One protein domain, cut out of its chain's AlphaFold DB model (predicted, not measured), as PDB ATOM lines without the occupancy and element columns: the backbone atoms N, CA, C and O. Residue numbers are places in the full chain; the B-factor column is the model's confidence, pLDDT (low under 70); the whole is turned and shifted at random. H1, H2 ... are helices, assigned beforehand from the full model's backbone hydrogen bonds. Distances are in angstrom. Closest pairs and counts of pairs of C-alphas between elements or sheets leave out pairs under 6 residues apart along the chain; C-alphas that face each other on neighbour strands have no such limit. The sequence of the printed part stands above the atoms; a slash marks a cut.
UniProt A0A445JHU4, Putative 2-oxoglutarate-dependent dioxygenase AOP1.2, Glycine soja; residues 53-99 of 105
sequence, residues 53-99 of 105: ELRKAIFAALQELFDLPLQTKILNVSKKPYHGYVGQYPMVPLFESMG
ATOM      1  N   GLU A  53     -12.596 -28.368 -56.703       95.88
ATOM      2  CA  GLU A  53     -11.556 -27.396 -57.057       95.88
ATOM      3  C   GLU A  53     -10.655 -27.055 -55.865       95.88
ATOM      4  O   GLU A  53      -9.441 -26.964 -56.033       95.88
ATOM      5  N   LEU A  54     -11.208 -26.986 -54.646       95.19
ATOM      6  CA  LEU A  54     -10.403 -26.816 -53.433       95.19
ATOM      7  C   LEU A  54      -9.484 -28.022 -53.214       95.19
ATOM      8  O   LEU A  54      -8.297 -27.855 -52.944       95.19
ATOM      9  N   ARG A  55     -10.002 -29.245 -53.395       94.00
ATOM     10  CA  ARG A  55      -9.185 -30.464 -53.315       94.00
ATOM     11  C   ARG A  55      -8.033 -30.429 -54.325       94.00
ATOM     12  O   ARG A  55      -6.901 -30.706 -53.947       94.00
ATOM     13  N   LYS A  56      -8.299 -30.089 -55.590       96.56
ATOM     14  CA  LYS A  56      -7.257 -29.982 -56.628       96.56
ATOM     15  C   LYS A  56      -6.209 -28.927 -56.277       96.56
ATOM     16  O   LYS A  56      -5.021 -29.212 -56.391       96.56
ATOM     17  N   ALA A  57      -6.644 -27.753 -55.817       97.12
ATOM     18  CA  ALA A  57      -5.751 -26.671 -55.416       97.12
ATOM     19  C   ALA A  57      -4.816 -27.093 -54.270       97.12
ATOM     20  O   ALA A  57      -3.623 -26.817 -54.333       97.12
ATOM     21  N   ILE A  58      -5.325 -27.827 -53.272       95.06
ATOM     22  CA  ILE A  58      -4.503 -28.366 -52.178       95.06
ATOM     23  C   ILE A  58      -3.432 -29.323 -52.713       95.06
ATOM     24  O   ILE A  58      -2.269 -29.191 -52.348       95.06
ATOM     25  N   PHE A  59      -3.786 -30.266 -53.592       95.94
ATOM     26  CA  PHE A  59      -2.800 -31.205 -54.149       95.94
ATOM     27  C   PHE A  59      -1.741 -30.514 -55.020       95.94
ATOM     28  O   PHE A  59      -0.577 -30.899 -54.955       95.94
ATOM     29  N   ALA A  60      -2.118 -29.486 -55.785       97.44
ATOM     30  CA  ALA A  60      -1.164 -28.682 -56.546       97.44
ATOM     31  C   ALA A  60      -0.202 -27.917 -55.618       97.44
ATOM     32  O   ALA A  60       1.011 -28.008 -55.780       97.44
ATOM     33  N   ALA A  61      -0.726 -27.258 -54.581       96.38
ATOM     34  CA  ALA A  61       0.092 -26.550 -53.599       96.38
ATOM     35  C   ALA A  61       1.032 -27.491 -52.820       96.38
ATOM     36  O   ALA A  61       2.164 -27.125 -52.518       96.38
ATOM     37  N   LEU A  62       0.590 -28.717 -52.513       95.81
ATOM     38  CA  LEU A  62       1.442 -29.733 -51.887       95.81
ATOM     39  C   LEU A  62       2.596 -30.156 -52.800       95.81
ATOM     40  O   LEU A  62       3.706 -30.349 -52.310       95.81
ATOM     41  N   GLN A  63       2.357 -30.280 -54.107       96.81
ATOM     42  CA  GLN A  63       3.422 -30.572 -55.064       96.81
ATOM     43  C   GLN A  63       4.479 -29.461 -55.057       96.81
ATOM     44  O   GLN A  63       5.655 -29.744 -54.854       96.81
ATOM     45  N   GLU A  64       4.051 -28.200 -55.157       97.50
ATOM     46  CA  GLU A  64       4.955 -27.043 -55.080       97.50
ATOM     47  C   GLU A  64       5.743 -27.005 -53.760       97.50
ATOM     48  O   GLU A  64       6.942 -26.726 -53.758       97.50
ATOM     49  N   LEU A  65       5.094 -27.330 -52.633       95.88
ATOM     50  CA  LEU A  65       5.730 -27.382 -51.314       95.88
ATOM     51  C   LEU A  65       6.848 -28.434 -51.247       95.88
ATOM     52  O   LEU A  65       7.919 -28.159 -50.701       95.88
ATOM     53  N   PHE A  66       6.614 -29.637 -51.776       95.81
ATOM     54  CA  PHE A  66       7.605 -30.717 -51.739       95.81
ATOM     55  C   PHE A  66       8.702 -30.574 -52.804       95.81
ATOM     56  O   PHE A  66       9.813 -31.065 -52.577       95.81
ATOM     57  N   ASP A  67       8.446 -29.833 -53.884       97.00
ATOM     58  CA  ASP A  67       9.440 -29.477 -54.908       97.00
ATOM     59  C   ASP A  67      10.450 -28.412 -54.430       97.00
ATOM     60  O   ASP A  67      11.475 -28.181 -55.080       97.00
ATOM     61  N   LEU A  68      10.221 -27.778 -53.271       97.44
ATOM     62  CA  LEU A  68      11.187 -26.857 -52.668       97.44
ATOM     63  C   LEU A  68      12.536 -27.546 -52.373       97.44
ATOM     64  O   LEU A  68      12.573 -28.717 -51.975       97.44
ATOM     65  N   PRO A  69      13.665 -26.813 -52.463       97.56
ATOM     66  CA  PRO A  69      14.968 -27.338 -52.073       97.56
ATOM     67  C   PRO A  69      14.969 -27.841 -50.628       97.56
ATOM     68  O   PRO A  69      14.370 -27.231 -49.740       97.56
ATOM     69  N   LEU A  70      15.713 -28.917 -50.366       96.56
ATOM     70  CA  LEU A  70      15.821 -29.509 -49.029       96.56
ATOM     71  C   LEU A  70      16.199 -28.470 -47.962       96.56
ATOM     72  O   LEU A  70      15.640 -28.477 -46.873       96.56
ATOM     73  N   GLN A  71      17.107 -27.548 -48.290       97.06
ATOM     74  CA  GLN A  71      17.562 -26.477 -47.403       97.06
ATOM     75  C   GLN A  71      16.424 -25.551 -46.966       97.06
ATOM     76  O   GLN A  71      16.467 -25.029 -45.860       97.06
ATOM     77  N   THR A  72      15.411 -25.362 -47.811       97.44
ATOM     78  CA  THR A  72      14.201 -24.605 -47.474       97.44
ATOM     79  C   THR A  72      13.266 -25.453 -46.622       97.44
ATOM     80  O   THR A  72      12.765 -24.987 -45.604       97.44
ATOM     81  N   LYS A  73      13.080 -26.723 -46.997       96.38
ATOM     82  CA  LYS A  73      12.196 -27.668 -46.304       96.38
ATOM     83  C   LYS A  73      12.585 -27.865 -44.836       96.38
ATOM     84  O   LYS A  73      11.722 -27.780 -43.969       96.38
ATOM     85  N   ILE A  74      13.881 -28.004 -44.531       95.31
ATOM     86  CA  ILE A  74      14.380 -28.167 -43.150       95.31
ATOM     87  C   ILE A  74      14.162 -26.941 -42.246       95.31
ATOM     88  O   ILE A  74      14.318 -27.057 -41.033       95.31
ATOM     89  N   LEU A  75      13.816 -25.775 -42.808       94.94
ATOM     90  CA  LEU A  75      13.470 -24.588 -42.017       94.94
ATOM     91  C   LEU A  75      12.068 -24.694 -41.403       94.94
ATOM     92  O   LEU A  75      11.768 -23.955 -40.466       94.94
ATOM     93  N   ASN A  76      11.219 -25.608 -41.891       94.31
ATOM     94  CA  ASN A  76       9.963 -25.934 -41.230       94.31
ATOM     95  C   ASN A  76      10.264 -26.724 -39.946       94.31
ATOM     96  O   ASN A  76      10.506 -27.931 -39.968       94.31
ATOM     97  N   VAL A  77      10.268 -26.020 -38.816       92.88
ATOM     98  CA  VAL A  77      10.507 -26.580 -37.485       92.88
ATOM     99  C   VAL A  77       9.279 -26.374 -36.604       92.88
ATOM    100  O   VAL A  77       8.656 -25.315 -36.624       92.88
ATOM    101  N   SER A  78       8.955 -27.367 -35.775       92.00
ATOM    102  CA  SER A  78       7.877 -27.272 -34.788       92.00
ATOM    103  C   SER A  78       8.347 -27.769 -33.429       92.00
ATOM    104  O   SER A  78       9.169 -28.681 -33.325       92.00
ATOM    105  N   LYS A  79       7.805 -27.168 -32.365       91.19
ATOM    106  CA  LYS A  79       7.973 -27.667 -30.992       91.19
ATOM    107  C   LYS A  79       7.123 -28.914 -30.737       91.19
ATOM    108  O   LYS A  79       7.405 -29.651 -29.795       91.19
ATOM    109  N   LYS A  80       6.078 -29.137 -31.543       90.56
ATOM    110  CA  LYS A  80       5.246 -30.339 -31.467       90.56
ATOM    111  C   LYS A  80       5.975 -31.487 -32.183       90.56
ATOM    112  O   LYS A  80       6.430 -31.297 -33.316       90.56
ATOM    113  N   PRO A  81       6.108 -32.667 -31.552       88.81
ATOM    114  CA  PRO A  81       6.722 -33.823 -32.195       88.81
ATOM    115  C   PRO A  81       6.060 -34.129 -33.542       88.81
ATOM    116  O   PRO A  81       4.837 -34.137 -33.620       88.81
ATOM    117  N   TYR A  82       6.863 -34.398 -34.574       87.31
ATOM    118  CA  TYR A  82       6.414 -34.767 -35.930       87.31
ATOM    119  C   TYR A  82       5.665 -33.685 -36.730       87.31
ATOM    120  O   TYR A  82       5.120 -33.989 -37.784       87.31
ATOM    121  N   HIS A  83       5.657 -32.428 -36.271       91.56
ATOM    122  CA  HIS A  83       4.975 -31.323 -36.964       91.56
ATOM    123  C   HIS A  83       5.915 -30.409 -37.772       91.56
ATOM    124  O   HIS A  83       5.442 -29.518 -38.464       91.56
ATOM    125  N   GLY A  84       7.235 -30.593 -37.681       93.56
ATOM    126  CA  GLY A  84       8.190 -29.938 -38.584       93.56
ATOM    127  C   GLY A  84       8.374 -30.729 -39.879       93.56
ATOM    128  O   GLY A  84       7.606 -31.641 -40.183       93.56
ATOM    129  N   TYR A  85       9.440 -30.430 -40.612       95.38
ATOM    130  CA  TYR A  85       9.909 -31.276 -41.698       95.38
ATOM    131  C   TYR A  85      10.417 -32.622 -41.179       95.38
ATOM    132  O   TYR A  85      11.247 -32.694 -40.270       95.38
ATOM    133  N   VAL A  86       9.930 -33.693 -41.796       94.69
ATOM    134  CA  VAL A  86      10.293 -35.076 -41.513       94.69
ATOM    135  C   VAL A  86      10.635 -35.739 -42.840       94.69
ATOM    136  O   VAL A  86       9.797 -35.816 -43.728       94.69
ATOM    137  N   GLY A  87      11.864 -36.218 -42.998       93.00
ATOM    138  CA  GLY A  87      12.317 -36.849 -44.235       93.00
ATOM    139  C   GLY A  87      13.794 -37.214 -44.168       93.00
ATOM    140  O   GLY A  87      14.467 -36.913 -43.184       93.00
ATOM    141  N   GLN A  88      14.309 -37.856 -45.221       91.25
ATOM    142  CA  GLN A  88      15.720 -38.280 -45.318       91.25
ATOM    143  C   GLN A  88      16.152 -39.292 -44.237       91.25
ATOM    144  O   GLN A  88      17.340 -39.437 -43.950       91.25
ATOM    145  N   TYR A  89      15.206 -40.022 -43.637       90.38
ATOM    146  CA  TYR A  89      15.536 -41.093 -42.703       90.38
ATOM    147  C   TYR A  89      15.912 -42.374 -43.451       90.38
ATOM    148  O   TYR A  89      15.075 -42.909 -44.180       90.38
ATOM    149  N   PRO A  90      17.105 -42.951 -43.207       92.88
ATOM    150  CA  PRO A  90      17.519 -44.193 -43.860       92.88
ATOM    151  C   PRO A  90      16.567 -45.370 -43.611       92.88
ATOM    152  O   PRO A  90      16.468 -46.267 -44.441       92.88
ATOM    153  N   MET A  91      15.858 -45.366 -42.476       94.69
ATOM    154  CA  MET A  91      14.893 -46.411 -42.113       94.69
ATOM    155  C   MET A  91      13.569 -46.312 -42.888       94.69
ATOM    156  O   MET A  91      12.872 -47.313 -43.016       94.69
ATOM    157  N   VAL A  92      13.219 -45.125 -43.400       92.94
ATOM    158  CA  VAL A  92      11.982 -44.863 -44.158       92.94
ATOM    159  C   VAL A  92      12.277 -43.943 -45.355       92.94
ATOM    160  O   VAL A  92      11.799 -42.814 -45.413       92.94
ATOM    161  N   PRO A  93      13.075 -44.402 -46.338       92.50
ATOM    162  CA  PRO A  93      13.638 -43.540 -47.384       92.50
ATOM    163  C   PRO A  93      12.600 -42.962 -48.360       92.50
ATOM    164  O   PRO A  93      12.906 -42.018 -49.079       92.50
ATOM    165  N   LEU A  94      11.385 -43.521 -48.392       94.50
ATOM    166  CA  LEU A  94      10.270 -43.053 -49.224       94.50
ATOM    167  C   LEU A  94       9.308 -42.118 -48.475       94.50
ATOM    168  O   LEU A  94       8.314 -41.684 -49.050       94.50
ATOM    169  N   PHE A  95       9.554 -41.858 -47.189       93.94
ATOM    170  CA  PHE A  95       8.670 -41.055 -46.356       93.94
ATOM    171  C   PHE A  95       9.181 -39.618 -46.244       93.94
ATOM    172  O   PHE A  95      10.313 -39.375 -45.820       93.94
ATOM    173  N   GLU A  96       8.305 -38.674 -46.576       95.12
ATOM    174  CA  GLU A  96       8.511 -37.244 -46.396       95.12
ATOM    175  C   GLU A  96       7.197 -36.608 -45.920       95.12
ATOM    176  O   GLU A  96       6.127 -36.919 -46.445       95.12
ATOM    177  N   SER A  97       7.250 -35.743 -44.907       95.06
ATOM    178  CA  SER A  97       6.076 -35.042 -44.387       95.06
ATOM    179  C   SER A  97       6.430 -33.688 -43.778       95.06
ATOM    180  O   SER A  97       7.550 -33.462 -43.323       95.06
ATOM    181  N   MET A  98       5.442 -32.798 -43.715       94.50
ATOM    182  CA  MET A  98       5.512 -31.523 -43.003       94.50
ATOM    183  C   MET A  98       4.193 -31.264 -42.285       94.50
ATOM    184  O   MET A  98       3.130 -31.552 -42.834       94.50
ATOM    185  N   GLY A  99       4.262 -30.691 -41.086       92.06
ATOM    186  CA  GLY A  99       3.104 -30.106 -40.423       92.06
ATOM    187  C   GLY A  99       3.004 -28.608 -40.710       92.06
ATOM    188  O   GLY A  99       4.009 -27.919 -40.893       92.06
TER     189      GLY A  99
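What this domain is: This is residues 53 to 99 of the 105 residues of the protein "Putative 2-oxoglutarate-dependent dioxygenase AOP1.2" of Glycine soja (UniProt A0A445JHU4). You will find little regular structure here: one helical arm, H1, whose residues 53 to 61 stick out from a small body of short helix H2 and winding loop. The unnamed stretch 74 to 99 makes most of that body, and its turn at residues 89 to 94 also sticks out. The printed part has 47 residues with two named helices, H1 then H2, and no named strand; it is all helix by class, though only 18 residues are in named elements. It is only just loose, close to compact, with a radius of gyration of the C-alphas of 11.9 A and spans of 35 by 23 by 18 A.

Where its parts are: Find C-alpha 53 at (-11.556, -27.396, -57.057); from there H1, residues 53 to 66, runs 20.2 A to C-alpha 66. H2, residues 70 to 73, runs 4.9 A to C-alpha 73 at (12.196, -27.668, -46.304).

How they stand to each other: Look at Phe 66 and Lys 73: their C-alphas, the closest of H1 and H2, are 7.7 A apart, close but not clearly touching. In H1 every O i to N i+4 pair is within hydrogen-bond range; H2 is too short for one.

The domain as a whole: The farthest C-alphas, of Glu 53 and Pro 90, are 36.1 A apart. The link from H1 to H2 is tight, the printed part has no cut, and no printed residue is under 70 in pLDDT.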